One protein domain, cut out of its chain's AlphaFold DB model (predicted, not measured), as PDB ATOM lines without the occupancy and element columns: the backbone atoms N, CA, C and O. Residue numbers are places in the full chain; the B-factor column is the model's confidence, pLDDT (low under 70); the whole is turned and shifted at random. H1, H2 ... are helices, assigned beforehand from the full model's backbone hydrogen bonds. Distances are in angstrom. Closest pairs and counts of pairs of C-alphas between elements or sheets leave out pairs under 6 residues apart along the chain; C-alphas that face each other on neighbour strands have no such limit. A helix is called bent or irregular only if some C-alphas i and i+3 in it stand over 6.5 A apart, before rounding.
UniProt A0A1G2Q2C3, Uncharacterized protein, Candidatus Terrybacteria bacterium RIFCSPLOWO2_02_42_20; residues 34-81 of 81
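Overview. This is residues 34 to 81 of the 81 residues of an uncharacterized protein of Candidatus Terrybacteria bacterium RIFCSPLOWO2_02_42_20 (UniProt A0A1G2Q2C3). A long helix, H1, and a shorter helix, H2, are set crosswise to each other with an open gap between them; after H1 the chain folds back through residues 58 to 66, which places H2 off to the side of the later half of H1, and the two helices do not pack together or make a core. Residues 34 to 39 form a hooked lead-in at the start of H1, and residues 78 to 81 make a short tail after H2. The printed part has 48 residues with two named helices, H1 then H2, and no named strand; the class is all helix. The whole is loose, with a radius of gyration of the C-alphas of 13.4 A and spans of 33 by 24 by 24 A.

Along the chain. Find C-alpha 40 at (93.519, 172.795, 117.764); from there H1, residues 40 to 57, runs 25.9 A to C-alpha 57 at (109.207, 181.576, 136.355). Look next at C-alpha 67 at (119.902, 181.415, 119.449), where H2, residues 67 to 77, begins; it runs 15.2 A to C-alpha 77. Neither helix is bent.

Arrangement. Start from H1 and you will find residues 46 to 51 standing free, as do residues 38 to 44, of which 40 to 44 belong to H1, and residues 54 to 59, of which 54 to 57 belong to H1. H1 and H2 are apart, with no C-alpha of the one within 8 A of the other. Nine residues between them make a short link. In H1 and H2 every O i to N i+4 pair is within hydrogen-bond range.

Size, cuts and confidence. The two C-alphas farthest apart, those of Gly 39 and Asn 65, are 35.6 A apart. The printed part has no cut, and it ends at Asn 81, the chain's last residue. Read the B-factor column for the confidence: the mean pLDDT of the printed part is 86.5, and residues 78 to 81 are under 70.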
ATOM      1  N   THR A  34     101.234 187.027 107.951       70.88
ATOM      2  CA  THR A  34     100.563 186.932 109.244       70.88
ATOM      3  C   THR A  34      99.682 185.689 109.223       70.88
ATOM      4  O   THR A  34      98.598 185.691 108.640       70.88
ATOM      5  N   PHE A  35     100.172 184.598 109.807       73.00
ATOM      6  CA  PHE A  35      99.398 183.373 109.955       73.00
ATOM      7  C   PHE A  35      98.593 183.423 111.250       73.00
ATOM      8  O   PHE A  35      99.155 183.476 112.340       73.00
ATOM      9  N   TYR A  36      97.271 183.360 111.124       77.00
ATOM     10  CA  TYR A  36      96.383 183.166 112.262       77.00
ATOM     11  C   TYR A  36      96.111 181.673 112.417       77.00
ATOM     12  O   TYR A  36      95.417 181.075 111.588       77.00
ATOM     13  N   LEU A  37      96.666 181.068 113.467       85.50
ATOM     14  CA  LEU A  37      96.305 179.704 113.840       85.50
ATOM     15  C   LEU A  37      94.849 179.680 114.320       85.50
ATOM     16  O   LEU A  37      94.363 180.641 114.915       85.50
ATOM     17  N   LYS A  38      94.135 178.587 114.037       89.06
ATOM     18  CA  LYS A  38      92.738 178.395 114.447       89.06
ATOM     19  C   LYS A  38      92.522 176.984 114.980       89.06
ATOM     20  O   LYS A  38      93.173 176.038 114.535       89.06
ATOM     21  N   GLY A  39      91.562 176.846 115.893       93.12
ATOM     22  CA  GLY A  39      91.187 175.567 116.493       93.12
ATOM     23  C   GLY A  39      92.362 174.914 117.221       93.12
ATOM     24  O   GLY A  39      93.125 175.586 117.903       93.12
ATOM     25  N   LYS A  40      92.548 173.606 117.012       92.56
ATOM     26  CA  LYS A  40      93.519 172.795 117.764       92.56
ATOM     27  C   LYS A  40      94.961 173.309 117.703       92.56
ATOM     28  O   LYS A  40      95.693 173.151 118.674       92.56
ATOM     29  N   GLU A  41      95.377 173.898 116.582       89.88
ATOM     30  CA  GLU A  41      96.735 174.443 116.447       89.88
ATOM     31  C   GLU A  41      96.923 175.726 117.264       89.88
ATOM     32  O   GLU A  41      98.000 175.936 117.818       89.88
ATOM     33  N   ALA A  42      95.875 176.549 117.393       92.56
ATOM     34  CA  ALA A  42      95.890 177.698 118.296       92.56
ATOM     35  C   ALA A  42      95.945 177.226 119.755       92.56
ATOM     36  O   ALA A  42      96.858 177.608 120.478       92.56
ATOM     37  N   ASP A  43      95.083 176.279 120.140       93.81
ATOM     38  CA  ASP A  43      95.058 175.739 121.508       93.81
ATOM     39  C   ASP A  43      96.404 175.108 121.910       93.81
ATOM     40  O   ASP A  43      96.841 175.182 123.061       93.81
ATOM     41  N   LYS A  44      97.073 174.440 120.962       94.94
ATOM     42  CA  LYS A  44      98.396 173.844 121.174       94.94
ATOM     43  C   LYS A  44      99.466 174.912 121.372       94.94
ATOM     44  O   LYS A  44     100.325 174.736 122.239       94.94
ATOM     45  N   LEU A  45      99.424 175.986 120.584       92.62
ATOM     46  CA  LEU A  45     100.321 177.126 120.750       92.62
ATOM     47  C   LEU A  45     100.105 177.788 122.114       92.62
ATOM     48  O   LEU A  45     101.081 177.999 122.831       92.62
ATOM     49  N   ASP A  46      98.857 178.025 122.507       93.12
ATOM     50  CA  ASP A  46      98.522 178.656 123.786       93.12
ATOM     51  C   ASP A  46      99.063 177.847 124.968       93.12
ATOM     52  O   ASP A  46      99.749 178.387 125.836       93.12
ATOM     53  N   LYS A  47      98.873 176.521 124.952       95.69
ATOM     54  CA  LYS A  47      99.451 175.626 125.971       95.69
ATOM     55  C   LYS A  47     100.978 175.640 125.974       95.69
ATOM     56  O   LYS A  47     101.589 175.555 127.037       95.69
ATOM     57  N   MET A  48     101.608 175.711 124.800       94.19
ATOM     58  CA  MET A  48     103.067 175.792 124.700       94.19
ATOM     59  C   MET A  48     103.587 177.089 125.332       94.19
ATOM     60  O   MET A  48     104.581 177.051 126.054       94.19
ATOM     61  N   ILE A  49     102.902 178.211 125.102       93.62
ATOM     62  CA  ILE A  49     103.238 179.508 125.701       93.62
ATOM     63  C   ILE A  49     103.029 179.468 127.217       93.62
ATOM     64  O   ILE A  49     103.933 179.847 127.958       93.62
ATOM     65  N   GLU A  50     101.883 178.970 127.687       96.12
ATOM     66  CA  GLU A  50     101.574 178.861 129.117       96.12
ATOM     67  C   GLU A  50     102.639 178.045 129.863       96.12
ATOM     68  O   GLU A  50     103.148 178.470 130.903       96.12
ATOM     69  N   ASN A  51     103.025 176.893 129.311       94.31
ATOM     70  CA  ASN A  51     104.076 176.065 129.894       94.31
ATOM     71  C   ASN A  51     105.437 176.767 129.859       94.31
ATOM     72  O   ASN A  51     106.129 176.772 130.872       94.31
ATOM     73  N   GLY A  52     105.794 177.412 128.745       92.50
ATOM     74  CA  GLY A  52     107.050 178.156 128.635       92.50
ATOM     75  C   GLY A  52     107.159 179.300 129.648       92.50
ATOM     76  O   GLY A  52     108.227 179.511 130.219       92.50
ATOM     77  N   LEU A  53     106.055 180.000 129.930       95.50
ATOM     78  CA  LEU A  53     106.009 181.034 130.970       95.50
ATOM     79  C   LEU A  53     106.222 180.437 132.366       95.50
ATOM     80  O   LEU A  53     107.041 180.945 133.128       95.50
ATOM     81  N   ARG A  54     105.561 179.317 132.680       95.00
ATOM     82  CA  ARG A  54     105.755 178.614 133.961       95.00
ATOM     83  C   ARG A  54     107.185 178.104 134.139       95.00
ATOM     84  O   ARG A  54     107.750 178.231 135.221       95.00
ATOM     85  N   GLU A  55     107.771 177.518 133.096       92.94
ATOM     86  CA  GLU A  55     109.168 177.070 133.101       92.94
ATOM     87  C   GLU A  55     110.119 178.255 133.306       92.94
ATOM     88  O   GLU A  55     111.082 178.154 134.068       92.94
ATOM     89  N   HIS A  56     109.825 179.404 132.688       92.25
ATOM     90  CA  HIS A  56     110.597 180.626 132.885       92.25
ATOM     91  C   HIS A  56     110.562 181.117 134.335       92.25
ATOM     92  O   HIS A  56     111.624 181.361 134.911       92.25
ATOM     93  N   GLU A  57     109.378 181.185 134.947       93.06
ATOM     94  CA  GLU A  57     109.207 181.576 136.355       93.06
ATOM     95  C   GLU A  57     109.947 180.641 137.321       93.06
ATOM     96  O   GLU A  57     110.488 181.084 138.333       93.06
ATOM     97  N   ARG A  58     110.019 179.346 136.995       93.81
ATOM     98  CA  ARG A  58     110.757 178.339 137.777       93.81
ATOM     99  C   ARG A  58     112.264 178.338 137.514       93.81
ATOM    100  O   ARG A  58     112.991 177.580 138.154       93.81
ATOM    101  N   GLY A  59     112.746 179.150 136.573       90.75
ATOM    102  CA  GLY A  59     114.148 179.161 136.157       90.75
ATOM    103  C   GLY A  59     114.561 177.933 135.337       90.75
ATOM    104  O   GLY A  59     115.752 177.724 135.111       90.75
ATOM    105  N   GLU A  60     113.614 177.142 134.832       88.94
ATOM    106  CA  GLU A  60     113.835 175.917 134.047       88.94
ATOM    107  C   GLU A  60     114.193 176.220 132.576       88.94
ATOM    108  O   GLU A  60     113.830 175.496 131.648       88.94
ATOM    109  N   THR A  61     114.951 177.293 132.349       89.06
ATOM    110  CA  THR A  61     115.315 177.794 131.018       89.06
ATOM    111  C   THR A  61     116.717 177.362 130.594       89.06
ATOM    112  O   THR A  61     117.528 176.880 131.386       89.06
ATOM    113  N   ILE A  62     117.020 177.520 129.304       88.25
ATOM    114  CA  ILE A  62     118.369 177.334 128.766       88.25
ATOM    115  C   ILE A  62     118.997 178.715 128.600       88.25
ATOM    116  O   ILE A  62     118.543 179.501 127.772       88.25
ATOM    117  N   SER A  63     120.070 178.985 129.342       89.38
ATOM    118  CA  SER A  63     120.917 180.153 129.095       89.38
ATOM    119  C   SER A  63     121.936 179.827 128.005       89.38
ATOM    120  O   SER A  63     122.611 178.797 128.060       89.38
ATOM    121  N   ALA A  64     122.018 180.682 126.992       91.81
ATOM    122  CA  ALA A  64     122.937 180.540 125.874       91.81
ATOM    123  C   ALA A  64     123.325 181.921 125.344       91.81
ATOM    124  O   ALA A  64     122.528 182.857 125.399       91.81
ATOM    125  N   ASN A  65     124.519 182.040 124.765       92.06
ATOM    126  CA  ASN A  65     125.016 183.318 124.246       92.06
ATOM    127  C   ASN A  65     124.447 183.652 122.858       92.06
ATOM    128  O   ASN A  65     124.668 184.737 122.325       92.06
ATOM    129  N   SER A  66     123.750 182.702 122.229       92.88
ATOM    130  CA  SER A  66     123.105 182.888 120.932       92.88
ATOM    131  C   SER A  66     121.935 181.927 120.736       92.88
ATOM    132  O   SER A  66     121.893 180.840 121.316       92.88
ATOM    133  N   LEU A  67     121.024 182.279 119.825       89.19
ATOM    134  CA  LEU A  67     119.902 181.415 119.449       89.19
ATOM    135  C   LEU A  67     120.369 180.062 118.885       89.19
ATOM    136  O   LEU A  67     119.807 179.019 119.207       89.19
ATOM    137  N   ARG A  68     121.429 180.057 118.065       91.56
ATOM    138  CA  ARG A  68     121.988 178.823 117.487       91.56
ATOM    139  C   ARG A  68     122.480 177.869 118.574       91.56
ATOM    140  O   ARG A  68     122.294 176.656 118.470       91.56
ATOM    141  N   GLU A  69     123.117 178.415 119.601       91.06
ATOM    142  CA  GLU A  69     123.568 177.650 120.757       91.06
ATOM    143  C   GLU A  69     122.379 177.141 121.583       91.06
ATOM    144  O   GLU A  69     122.334 175.947 121.882       91.06
ATOM    145  N   ALA A  70     121.374 177.986 121.837       88.75
ATOM    146  CA  ALA A  70     120.145 177.596 122.529       88.75
ATOM    147  C   ALA A  70     119.444 176.411 121.838       88.75
ATOM    148  O   ALA A  70     119.131 175.411 122.486       88.75
ATOM    149  N   LEU A  71     119.287 176.460 120.509       89.06
ATOM    150  CA  LEU A  71     118.681 175.378 119.720       89.06
ATOM    151  C   LEU A  71     119.490 174.075 119.794       89.06
ATOM    152  O   LEU A  71     118.923 172.986 119.906       89.06
ATOM    153  N   LYS A  72     120.826 174.170 119.774       90.69
ATOM    154  CA  LYS A  72     121.714 173.008 119.928       90.69
ATOM    155  C   LYS A  72     121.581 172.377 121.316       90.69
ATOM    156  O   LYS A  72     121.582 171.149 121.424       90.69
ATOM    157  N   LEU A  73     121.494 173.192 122.367       88.50
ATOM    158  CA  LEU A  73     121.316 172.729 123.745       88.50
ATOM    159  C   LEU A  73     119.939 172.083 123.937       88.50
ATOM    160  O   LEU A  73     119.861 170.975 124.473       88.50
ATOM    161  N   TYR A  74     118.881 172.704 123.410       84.75
ATOM    162  CA  TYR A  74     117.520 172.166 123.440       84.75
ATOM    163  C   TYR A  74     117.432 170.796 122.751       84.75
ATOM    164  O   TYR A  74     116.984 169.818 123.353       84.75
ATOM    165  N   GLY A  75     117.970 170.677 121.530       83.94
ATOM    166  CA  GLY A  75     117.983 169.413 120.786       83.94
ATOM    167  C   GLY A  75     118.800 168.296 121.452       83.94
ATOM    168  O   GLY A  75     118.518 167.118 121.241       83.94
ATOM    169  N   LYS A  76     119.798 168.635 122.278       79.00
ATOM    170  CA  LYS A  76     120.539 167.655 123.093       79.00
ATOM    171  C   LYS A  76     119.761 167.215 124.333       79.00
ATOM    172  O   LYS A  76     119.845 166.042 124.690       79.00
ATOM    173  N   LYS A  77     119.015 168.124 124.975       71.25
ATOM    174  CA  LYS A  77     118.181 167.829 126.155       71.25
ATOM    175  C   LYS A  77     117.070 166.828 125.809       71.25
ATOM    176  O   LYS A  77     116.865 165.884 126.558       71.25
ATOM    177  N   GLY A  78     116.454 166.957 124.630       62.97
ATOM    178  CA  GLY A  78     115.405 166.042 124.155       62.97
ATOM    179  C   GLY A  78     115.870 164.636 123.740       62.97
ATOM    180  O   GLY A  78     115.037 163.752 123.625       62.97
ATOM    181  N   LYS A  79     117.176 164.402 123.527       57.50
ATOM    182  CA  LYS A  79     117.735 163.073 123.182       57.50
ATOM    183  C   LYS A  79     118.132 162.224 124.396       57.50
ATOM    184  O   LYS A  79     118.610 161.108 124.217       57.50
ATOM    185  N   LYS A  80     118.040 162.778 125.608       50.84
ATOM    186  CA  LYS A  80     118.402 162.094 126.860       50.84
ATOM    187  C   LYS A  80     117.217 161.409 127.555       50.84
ATOM    188  O   LYS A  80     117.451 160.781 128.582       50.84
ATOM    189  N   ASN A  81     116.013 161.518 126.994       41.72
ATOM    190  CA  ASN A  81     114.811 160.812 127.439       41.72
ATOM    191  C   ASN A  81     114.416 159.751 126.417       41.72
ATOM    192  O   ASN A  81     114.528 160.057 125.207       41.72
TER     193      ASN A  81